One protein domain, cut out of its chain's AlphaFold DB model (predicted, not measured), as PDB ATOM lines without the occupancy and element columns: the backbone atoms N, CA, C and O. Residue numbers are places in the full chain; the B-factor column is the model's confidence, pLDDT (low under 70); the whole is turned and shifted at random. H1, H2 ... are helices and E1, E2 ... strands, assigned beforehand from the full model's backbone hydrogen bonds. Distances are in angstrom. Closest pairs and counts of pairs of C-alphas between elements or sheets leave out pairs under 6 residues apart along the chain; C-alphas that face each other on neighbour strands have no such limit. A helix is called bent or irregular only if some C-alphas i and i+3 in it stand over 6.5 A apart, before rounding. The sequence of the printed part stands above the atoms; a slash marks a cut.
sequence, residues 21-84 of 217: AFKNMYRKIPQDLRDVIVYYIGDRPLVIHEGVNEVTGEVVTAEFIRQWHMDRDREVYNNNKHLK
ATOM      1  N   ALA A  21     155.805 103.118 109.039       81.81
ATOM      2  CA  ALA A  21     157.012 103.089 108.212       81.81
ATOM      3  C   ALA A  21     156.725 103.076 106.695       81.81
ATOM      4  O   ALA A  21     157.527 103.596 105.921       81.81
ATOM      5  N   PHE A  22     155.578 102.541 106.263       84.75
ATOM      6  CA  PHE A  22     155.166 102.519 104.856       84.75
ATOM      7  C   PHE A  22     154.653 103.881 104.355       84.75
ATOM      8  O   PHE A  22     154.609 104.083 103.139       84.75
ATOM      9  N   LYS A  23     154.331 104.836 105.244       82.69
ATOM     10  CA  LYS A  23     154.038 106.228 104.846       82.69
ATOM     11  C   LYS A  23     155.306 106.981 104.423       82.69
ATOM     12  O   LYS A  23     155.243 107.883 103.599       82.69
ATOM     13  N   ASN A  24     156.477 106.601 104.942       78.38
ATOM     14  CA  ASN A  24     157.717 107.331 104.690       78.38
ATOM     15  C   ASN A  24     158.363 106.921 103.350       78.38
ATOM     16  O   ASN A  24     158.697 105.751 103.139       78.38
ATOM     17  N   MET A  25     158.568 107.892 102.457       74.19
ATOM     18  CA  MET A  25     159.204 107.704 101.139       74.19
ATOM     19  C   MET A  25     160.732 107.890 101.146       74.19
ATOM     20  O   MET A  25     161.402 107.652 100.143       74.19
ATOM     21  N   TYR A  26     161.300 108.315 102.274       75.44
ATOM     22  CA  TYR A  26     162.724 108.629 102.433       75.44
ATOM     23  C   TYR A  26     163.460 107.636 103.335       75.44
ATOM     24  O   TYR A  26     164.688 107.685 103.452       75.44
ATOM     25  N   ARG A  27     162.729 106.710 103.964       82.69
ATOM     26  CA  ARG A  27     163.285 105.656 104.810       82.69
ATOM     27  C   ARG A  27     162.913 104.284 104.281       82.69
ATOM     28  O   ARG A  27     161.801 104.043 103.824       82.69
ATOM     29  N   LYS A  28     163.875 103.372 104.387       87.19
ATOM     30  CA  LYS A  28     163.666 101.962 104.076       87.19
ATOM     31  C   LYS A  28     162.732 101.337 105.099       87.19
ATOM     32  O   LYS A  28     162.805 101.654 106.286       87.19
ATOM     33  N   ILE A  29     161.915 100.400 104.637       87.56
ATOM     34  CA  ILE A  29     161.033  99.639 105.517       87.56
ATOM     35  C   ILE A  29     161.890  98.674 106.358       87.56
ATOM     36  O   ILE A  29     162.762  97.997 105.789       87.56
ATOM     37  N   PRO A  30     161.681  98.615 107.687       88.12
ATOM     38  CA  PRO A  30     162.334  97.656 108.578       88.12
ATOM     39  C   PRO A  30     162.175  96.202 108.117       88.12
ATOM     40  O   PRO A  30     161.146  95.831 107.558       88.12
ATOM     41  N   GLN A  31     163.202  95.376 108.330       85.19
ATOM     42  CA  GLN A  31     163.265  94.007 107.796       85.19
ATOM     43  C   GLN A  31     162.128  93.102 108.302       85.19
ATOM     44  O   GLN A  31     161.682  92.215 107.582       85.19
ATOM     45  N   ASP A  32     161.657  93.341 109.522       86.62
ATOM     46  CA  ASP A  32     160.564  92.638 110.196       86.62
ATOM     47  C   ASP A  32     159.179  92.908 109.590       86.62
ATOM     48  O   ASP A  32     158.253  92.141 109.844       86.62
ATOM     49  N   LEU A  33     159.046  93.951 108.763       86.94
ATOM     50  CA  LEU A  33     157.814  94.308 108.054       86.94
ATOM     51  C   LEU A  33     157.871  93.987 106.550       86.94
ATOM     52  O   LEU A  33     156.977  94.368 105.798       86.94
ATOM     53  N   ARG A  34     158.930  93.312 106.081       87.69
ATOM     54  CA  ARG A  34     159.128  92.998 104.652       87.69
ATOM     55  C   ARG A  34     158.422  91.727 104.180       87.69
ATOM     56  O   ARG A  34     158.574  91.344 103.025       87.69
ATOM     57  N   ASP A  35     157.665  91.082 105.061       88.94
ATOM     58  CA  ASP A  35     156.790  89.948 104.752       88.94
ATOM     59  C   ASP A  35     155.461  90.380 104.105       88.94
ATOM     60  O   ASP A  35     154.716  89.539 103.608       88.94
ATOM     61  N   VAL A  36     155.169  91.684 104.098       89.75
ATOM     62  CA  VAL A  36     153.930  92.262 103.570       89.75
ATOM     63  C   VAL A  36     154.193  93.458 102.665       89.75
ATOM     64  O   VAL A  36     155.240  94.107 102.736       89.75
ATOM     65  N   ILE A  37     153.205  93.782 101.835       87.88
ATOM     66  CA  ILE A  37     153.107  95.070 101.144       87.88
ATOM     67  C   ILE A  37     151.979  95.857 101.805       87.88
ATOM     68  O   ILE A  37     150.908  95.308 102.052       87.88
ATOM     69  N   VAL A  38     152.197  97.140 102.086       88.25
ATOM     70  CA  VAL A  38     151.157  98.008 102.650       88.25
ATOM     71  C   VAL A  38     150.992  99.246 101.789       88.25
ATOM     72  O   VAL A  38     151.958  99.963 101.527       88.25
ATOM     73  N   TYR A  39     149.750  99.502 101.391       84.06
ATOM     74  CA  TYR A  39     149.317 100.740 100.754       84.06
ATOM     75  C   TYR A  39     148.362 101.489 101.672       84.06
ATOM     76  O   TYR A  39     147.668 100.882 102.479       84.06
ATOM     77  N   TYR A  40     148.295 102.807 101.539       81.31
ATOM     78  CA  TYR A  40     147.343 103.630 102.276       81.31
ATOM     79  C   TYR A  40     146.250 104.123 101.331       81.31
ATOM     80  O   TYR A  40     146.543 104.707 100.291       81.31
ATOM     81  N   ILE A  41     144.989 103.873 101.690       80.94
ATOM     82  CA  ILE A  41     143.818 104.463 101.033       80.94
ATOM     83  C   ILE A  41     143.211 105.439 102.042       80.94
ATOM     84  O   ILE A  41     142.544 105.027 102.998       80.94
ATOM     85  N   GLY A  42     143.522 106.728 101.880       81.00
ATOM     86  CA  GLY A  42     143.377 107.703 102.964       81.00
ATOM     87  C   GLY A  42     144.221 107.278 104.172       81.00
ATOM     88  O   GLY A  42     145.363 106.854 104.015       81.00
ATOM     89  N   ASP A  43     143.639 107.282 105.371       78.69
ATOM     90  CA  ASP A  43     144.332 106.849 106.597       78.69
ATOM     91  C   ASP A  43     144.257 105.353 106.904       78.69
ATOM     92  O   ASP A  43     144.736 104.892 107.945       78.69
ATOM     93  N   ARG A  44     143.653 104.559 106.018       79.06
ATOM     94  CA  ARG A  44     143.482 103.125 106.258       79.06
ATOM     95  C   ARG A  44     144.579 102.332 105.548       79.06
ATOM     96  O   ARG A  44     144.675 102.420 104.323       79.06
ATOM     97  N   PRO A  45     145.377 101.531 106.283       85.00
ATOM     98  CA  PRO A  45     146.352 100.648 105.664       85.00
ATOM     99  C   PRO A  45     145.642  99.449 105.024       85.00
ATOM    100  O   PRO A  45     144.933  98.693 105.691       85.00
ATOM    101  N   LEU A  46     145.864  99.265 103.729       85.81
ATOM    102  CA  LEU A  46     145.583  98.054 102.977       85.81
ATOM    103  C   LEU A  46     146.830  97.169 103.015       85.81
ATOM    104  O   LEU A  46     147.854  97.512 102.426       85.81
ATOM    105  N   VAL A  47     146.740  96.040 103.714       87.69
ATOM    106  CA  VAL A  47     147.844  95.087 103.878       87.69
ATOM    107  C   VAL A  47     147.658  93.924 102.911       87.69
ATOM    108  O   VAL A  47     146.609  93.283 102.899       87.69
ATOM    109  N   ILE A  48     148.684  93.649 102.113       85.50
ATOM    110  CA  ILE A  48     148.733  92.564 101.139       85.50
ATOM    111  C   ILE A  48     149.755  91.538 101.631       85.50
ATOM    112  O   ILE A  48     150.921  91.862 101.873       85.50
ATOM    113  N   HIS A  49     149.291  90.301 101.771       86.50
ATOM    114  CA  HIS A  49     150.092  89.141 102.146       86.50
ATOM    115  C   HIS A  49     150.360  88.253 100.926       86.50
ATOM    116  O   HIS A  49     149.682  88.363  99.904       86.50
ATOM    117  N   GLU A  50     151.327  87.348 101.058       87.06
ATOM    118  CA  GLU A  50     151.510  86.251 100.109       87.06
ATOM    119  C   GLU A  50     150.227  85.407 100.013       87.06
ATOM    120  O   GLU A  50     149.617  85.057 101.027       87.06
ATOM    121  N   GLY A  51     149.809  85.089  98.791       84.56
ATOM    122  CA  GLY A  51     148.568  84.372  98.520       84.56
ATOM    123  C   GLY A  51     147.873  84.854  97.253       84.56
ATOM    124  O   GLY A  51     148.384  85.680  96.501       84.56
ATOM    125  N   VAL A  52     146.685  84.315  96.998       76.88
ATOM    126  CA  VAL A  52     145.846  84.783  95.892       76.88
ATOM    127  C   VAL A  52     145.125  86.041  96.348       76.88
ATOM    128  O   VAL A  52     144.411  86.016  97.351       76.88
ATOM    129  N   ASN A  53     145.307  87.136  95.619       70.25
ATOM    130  CA  ASN A  53     144.547  88.347  95.854       70.25
ATOM    131  C   ASN A  53     143.079  88.081  95.495       70.25
ATOM    132  O   ASN A  53     142.753  87.828  94.337       70.25
ATOM    133  N   GLU A  54     142.189  88.141  96.484       67.31
ATOM    134  CA  GLU A  54     140.759  87.861  96.302       67.31
ATOM    135  C   GLU A  54     140.070  88.851  95.346       67.31
ATOM    136  O   GLU A  54     139.027  88.532  94.781       67.31
ATOM    137  N   VAL A  55     140.655  90.039  95.149       67.81
ATOM    138  CA  VAL A  55     140.096  91.106  94.310       67.81
ATOM    139  C   VAL A  55     140.547  90.980  92.855       67.81
ATOM    140  O   VAL A  55     139.724  91.105  91.952       67.81
ATOM    141  N   THR A  56     141.839  90.740  92.610       66.69
ATOM    142  CA  THR A  56     142.394  90.679  91.243       66.69
ATOM    143  C   THR A  56     142.538  89.256  90.707       66.69
ATOM    144  O   THR A  56     142.690  89.069  89.504       66.69
ATOM    145  N   GLY A  57     142.486  88.239  91.573       72.12
ATOM    146  CA  GLY A  57     142.772  86.845  91.222       72.12
ATOM    147  C   GLY A  57     144.256  86.561  90.964       72.12
ATOM    148  O   GLY A  57     144.611  85.435  90.621       72.12
ATOM    149  N   GLU A  58     145.130  87.557  91.126       75.69
ATOM    150  CA  GLU A  58     146.568  87.423  90.905       75.69
ATOM    151  C   GLU A  58     147.256  86.765  92.102       75.69
ATOM    152  O   GLU A  58     146.906  86.999  93.262       75.69
ATOM    153  N   VAL A  59     148.261  85.938  91.819       80.69
ATOM    154  CA  VAL A  59     149.058  85.269  92.851       80.69
ATOM    155  C   VAL A  59     150.186  86.196  93.284       80.69
ATOM    156  O   VAL A  59     151.127  86.442  92.531       80.69
ATOM    157  N   VAL A  60     150.112  86.677  94.519       83.75
ATOM    158  CA  VAL A  60     151.202  87.386  95.185       83.75
ATOM    159  C   VAL A  60     152.136  86.338  95.782       83.75
ATOM    160  O   VAL A  60     151.753  85.626  96.707       83.75
ATOM    161  N   THR A  61     153.352  86.227  95.249       88.94
ATOM    162  CA  THR A  61     154.393  85.319  95.757       88.94
ATOM    163  C   THR A  61     155.351  86.043  96.706       88.94
ATOM    164  O   THR A  61     155.491  87.268  96.652       88.94
ATOM    165  N   ALA A  62     156.086  85.303  97.540       86.88
ATOM    166  CA  ALA A  62     157.164  85.880  98.351       86.88
ATOM    167  C   ALA A  62     158.224  86.624  97.508       86.88
ATOM    168  O   ALA A  62     158.748  87.658  97.929       86.88
ATOM    169  N   GLU A  63     158.527  86.135  96.301       88.44
ATOM    170  CA  GLU A  63     159.454  86.805  95.378       88.44
ATOM    171  C   GLU A  63     158.905  88.143  94.880       88.44
ATOM    172  O   GLU A  63     159.656  89.114  94.793       88.44
ATOM    173  N   PHE A  64     157.597  88.221  94.625       89.69
ATOM    174  CA  PHE A  64     156.936  89.467  94.251       89.69
ATOM    175  C   PHE A  64     157.036  90.514  95.367       89.69
ATOM    176  O   PHE A  64     157.432  91.651  95.117       89.69
ATOM    177  N   ILE A  65     156.754  90.119  96.614       90.19
ATOM    178  CA  ILE A  65     156.881  91.009  97.780       90.19
ATOM    179  C   ILE A  65     158.328  91.487  97.933       90.19
ATOM    180  O   ILE A  65     158.581  92.678  98.126       90.19
ATOM    181  N   ARG A  66     159.300  90.584  97.775       89.94
ATOM    182  CA  ARG A  66     160.723  90.937  97.810       89.94
ATOM    183  C   ARG A  66     161.089  91.948  96.722       89.94
ATOM    184  O   ARG A  66     161.770  92.924  97.030       89.94
ATOM    185  N   GLN A  67     160.651  91.721  95.485       91.81
ATOM    186  CA  GLN A  67     160.913  92.618  94.359       91.81
ATOM    187  C   GLN A  67     160.317  94.008  94.612       91.81
ATOM    188  O   GLN A  67     161.015  95.007  94.458       91.81
ATOM    189  N   TRP A  68     159.084  94.072  95.119       91.88
ATOM    190  CA  TRP A  68     158.429  95.326  95.490       91.88
ATOM    191  C   TRP A  68     159.249  96.143  96.502       91.88
ATOM    192  O   TRP A  68     159.488  97.336  96.307       91.88
ATOM    193  N   HIS A  69     159.765  95.496  97.555       91.00
ATOM    194  CA  HIS A  69     160.636  96.162  98.534       91.00
ATOM    195  C   HIS A  69     161.977  96.605  97.933       91.00
ATOM    196  O   HIS A  69     162.521  97.626  98.352       91.00
ATOM    197  N   MET A  70     162.522  95.872  96.955       88.56
ATOM    198  CA  MET A  70     163.753  96.268  96.256       88.56
ATOM    199  C   MET A  70     163.550  97.517  95.393       88.56
ATOM    200  O   MET A  70     164.418  98.393  95.382       88.56
ATOM    201  N   ASP A  71     162.420  97.611  94.696       88.62
ATOM    202  CA  ASP A  71     162.096  98.775  93.872       88.62
ATOM    203  C   ASP A  71     161.831 100.005  94.744       88.62
ATOM    204  O   ASP A  71     162.412 101.067  94.508       88.62
ATOM    205  N   ARG A  72     161.109  99.838  95.856       87.69
ATOM    206  CA  ARG A  72     160.935 100.908  96.844       87.69
ATOM    207  C   ARG A  72     162.259 101.357  97.473       87.69
ATOM    208  O   ARG A  72     162.512 102.551  97.610       87.69
ATOM    209  N   ASP A  73     163.143 100.430  97.841       88.56
ATOM    210  CA  ASP A  73     164.466 100.779  98.379       88.56
ATOM    211  C   ASP A  73     165.320 101.555  97.358       88.56
ATOM    212  O   ASP A  73     166.145 102.386  97.752       88.56
ATOM    213  N   ARG A  74     165.132 101.296  96.055       88.25
ATOM    214  CA  ARG A  74     165.779 102.043  94.969       88.25
ATOM    215  C   ARG A  74     165.259 103.475  94.898       88.25
ATOM    216  O   ARG A  74     166.068 104.390  94.758       88.25
ATOM    217  N   GLU A  75     163.953 103.680  95.041       85.06
ATOM    218  CA  GLU A  75     163.353 105.018  95.133       85.06
ATOM    219  C   GLU A  75     163.878 105.778  96.352       85.06
ATOM    220  O   GLU A  75     164.373 106.892  96.212       85.06
ATOM    221  N   VAL A  76     163.897 105.141  97.528       84.75
ATOM    222  CA  VAL A  76     164.469 105.723  98.755       84.75
ATOM    223  C   VAL A  76     165.930 106.130  98.545       84.75
ATOM    224  O   VAL A  76     166.350 107.204  98.983       84.75
ATOM    225  N   TYR A  77     166.728 105.288  97.886       83.31
ATOM    226  CA  TYR A  77     168.117 105.612  97.564       83.31
ATOM    227  C   TYR A  77     168.220 106.805  96.612       83.31
ATOM    228  O   TYR A  77     168.996 107.725  96.875       83.31
ATOM    229  N   ASN A  78     167.434 106.814  95.535       83.00
ATOM    230  CA  ASN A  78     167.415 107.912  94.577       83.00
ATOM    231  C   ASN A  78     167.016 109.218  95.261       83.00
ATOM    232  O   ASN A  78     167.734 110.203  95.121       83.00
ATOM    233  N   ASN A  79     165.952 109.214  96.059       78.25
ATOM    234  CA  ASN A  79     165.510 110.377  96.819       78.25
ATOM    235  C   ASN A  79     166.648 110.904  97.701       78.25
ATOM    236  O   ASN A  79     167.058 112.052  97.555       78.25
ATOM    237  N   ASN A  80     167.253 110.045  98.528       75.81
ATOM    238  CA  ASN A  80     168.364 110.436  99.401       75.81
ATOM    239  C   ASN A  80     169.592 110.956  98.631       75.81
ATOM    240  O   ASN A  80     170.222 111.918  99.067       75.81
ATOM    241  N   LYS A  81     169.923 110.364  97.477       74.12
ATOM    242  CA  LYS A  81     171.038 110.799  96.622       74.12
ATOM    243  C   LYS A  81     170.815 112.200  96.041       74.12
ATOM    244  O   LYS A  81     171.767 112.970  95.955       74.12
ATOM    245  N   HIS A  82     169.587 112.524  95.636       69.06
ATOM    246  CA  HIS A  82     169.255 113.850  95.100       69.06
ATOM    247  C   HIS A  82     169.057 114.895  96.217       69.06
ATOM    248  O   HIS A  82     169.375 116.066  96.017       69.06
ATOM    249  N   LEU A  83     168.631 114.471  97.414       65.25
ATOM    250  CA  LEU A  83     168.553 115.303  98.625       65.25
ATOM    251  C   LEU A  83     169.932 115.700  99.171       65.25
ATOM    252  O   LEU A  83     170.120 116.841  99.595       65.25
ATOM    253  N   LYS A  84     170.894 114.769  99.161       65.31
ATOM    254  CA  LYS A  84     172.279 114.982  99.607       65.31
ATOM    255  C   LYS A  84     173.255 114.574  98.500       65.31
ATOM    256  O   LYS A  84     173.776 113.453  98.528       65.31
TER     257      LYS A  84
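Overview. This is residues 21 to 84 of the 217 residues of an uncharacterized protein of Firmicutes bacterium AF36-19BH (UniProt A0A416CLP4). One long helix, H1, makes the longest axis, and a small two-stranded hairpin, E1 and E2, slants away from it, with the start of E1 near the first turns of the helix and the hairpin's turn far from it. Residues 21 to 36, with no named element, wind beside H1 before the hairpin begins, and beyond the first end of H1 residues 53 to 58 stick out as a free loop. The printed part has 64 residues with two named strands and one named helix, in the order E1, E2, H1 along the chain; the sheet is E1 - E2, antiparallel, and the class is mixed, helices and strands. The whole is only just loose, close to compact, with a radius of gyration of the C-alphas of 12.9 A, and its elongated outline spans 42 by 27 by 21 A.

Along the chain. The printed part begins at Ala 21, and residues 21 to 36 hold no named element. Strand E1 covers residues 37 to 41 and starts at C-alpha 37, at (153.107, 95.070, 101.144). Strand E2 covers residues 44 to 48 and ends at C-alpha 48, at (148.733, 92.564, 101.139). Residues 49 to 61 again hold no named element. Helix H1 covers residues 62 to 83 and measures 31.6 A from its first to its last C-alpha; it begins at C-alpha 62, at (157.164, 85.880, 98.351), and ends at C-alpha 83, at (168.553, 115.303, 98.625).

Arrangement. E1 and E2 form a hairpin of antiparallel neighbour strands, with 151 degrees between their N-to-C directions. The C-alphas of residues 38 and 47 face each other at 4.6 A. N 39 and O 46 are within hydrogen-bond range at 2.9 A, and so are N 46 and O 39 at 2.7 A. Residues 51 to 52 pair with residues 59 to 60 in a short antiparallel pairing outside the named strands, and residues 53 to 58 between them stand free. E1 and H1 have 2 pairs of C-alphas within 8 A, the closest being those of Ile 37 and Ile 65 at 6.5 A, while their centres are 15.3 A apart. H1 is not bent, and in it every O i to N i+4 pair is within hydrogen-bond range.

Size, cuts and confidence. The two C-alphas farthest apart are those of Glu 54 and Lys 84, at 41.7 A. The C-alphas of Ala 21 and Lys 84, the first and last printed, are 21.2 A apart. The printed part has no cut. The link from E1 to E2 is tight, with 2 residues, and the link from E2 to H1 is long, with 13. The mean pLDDT of the printed part is 82.6, and the model's confidence is low, under 70, at residues 54 to 56 and 82 to 84.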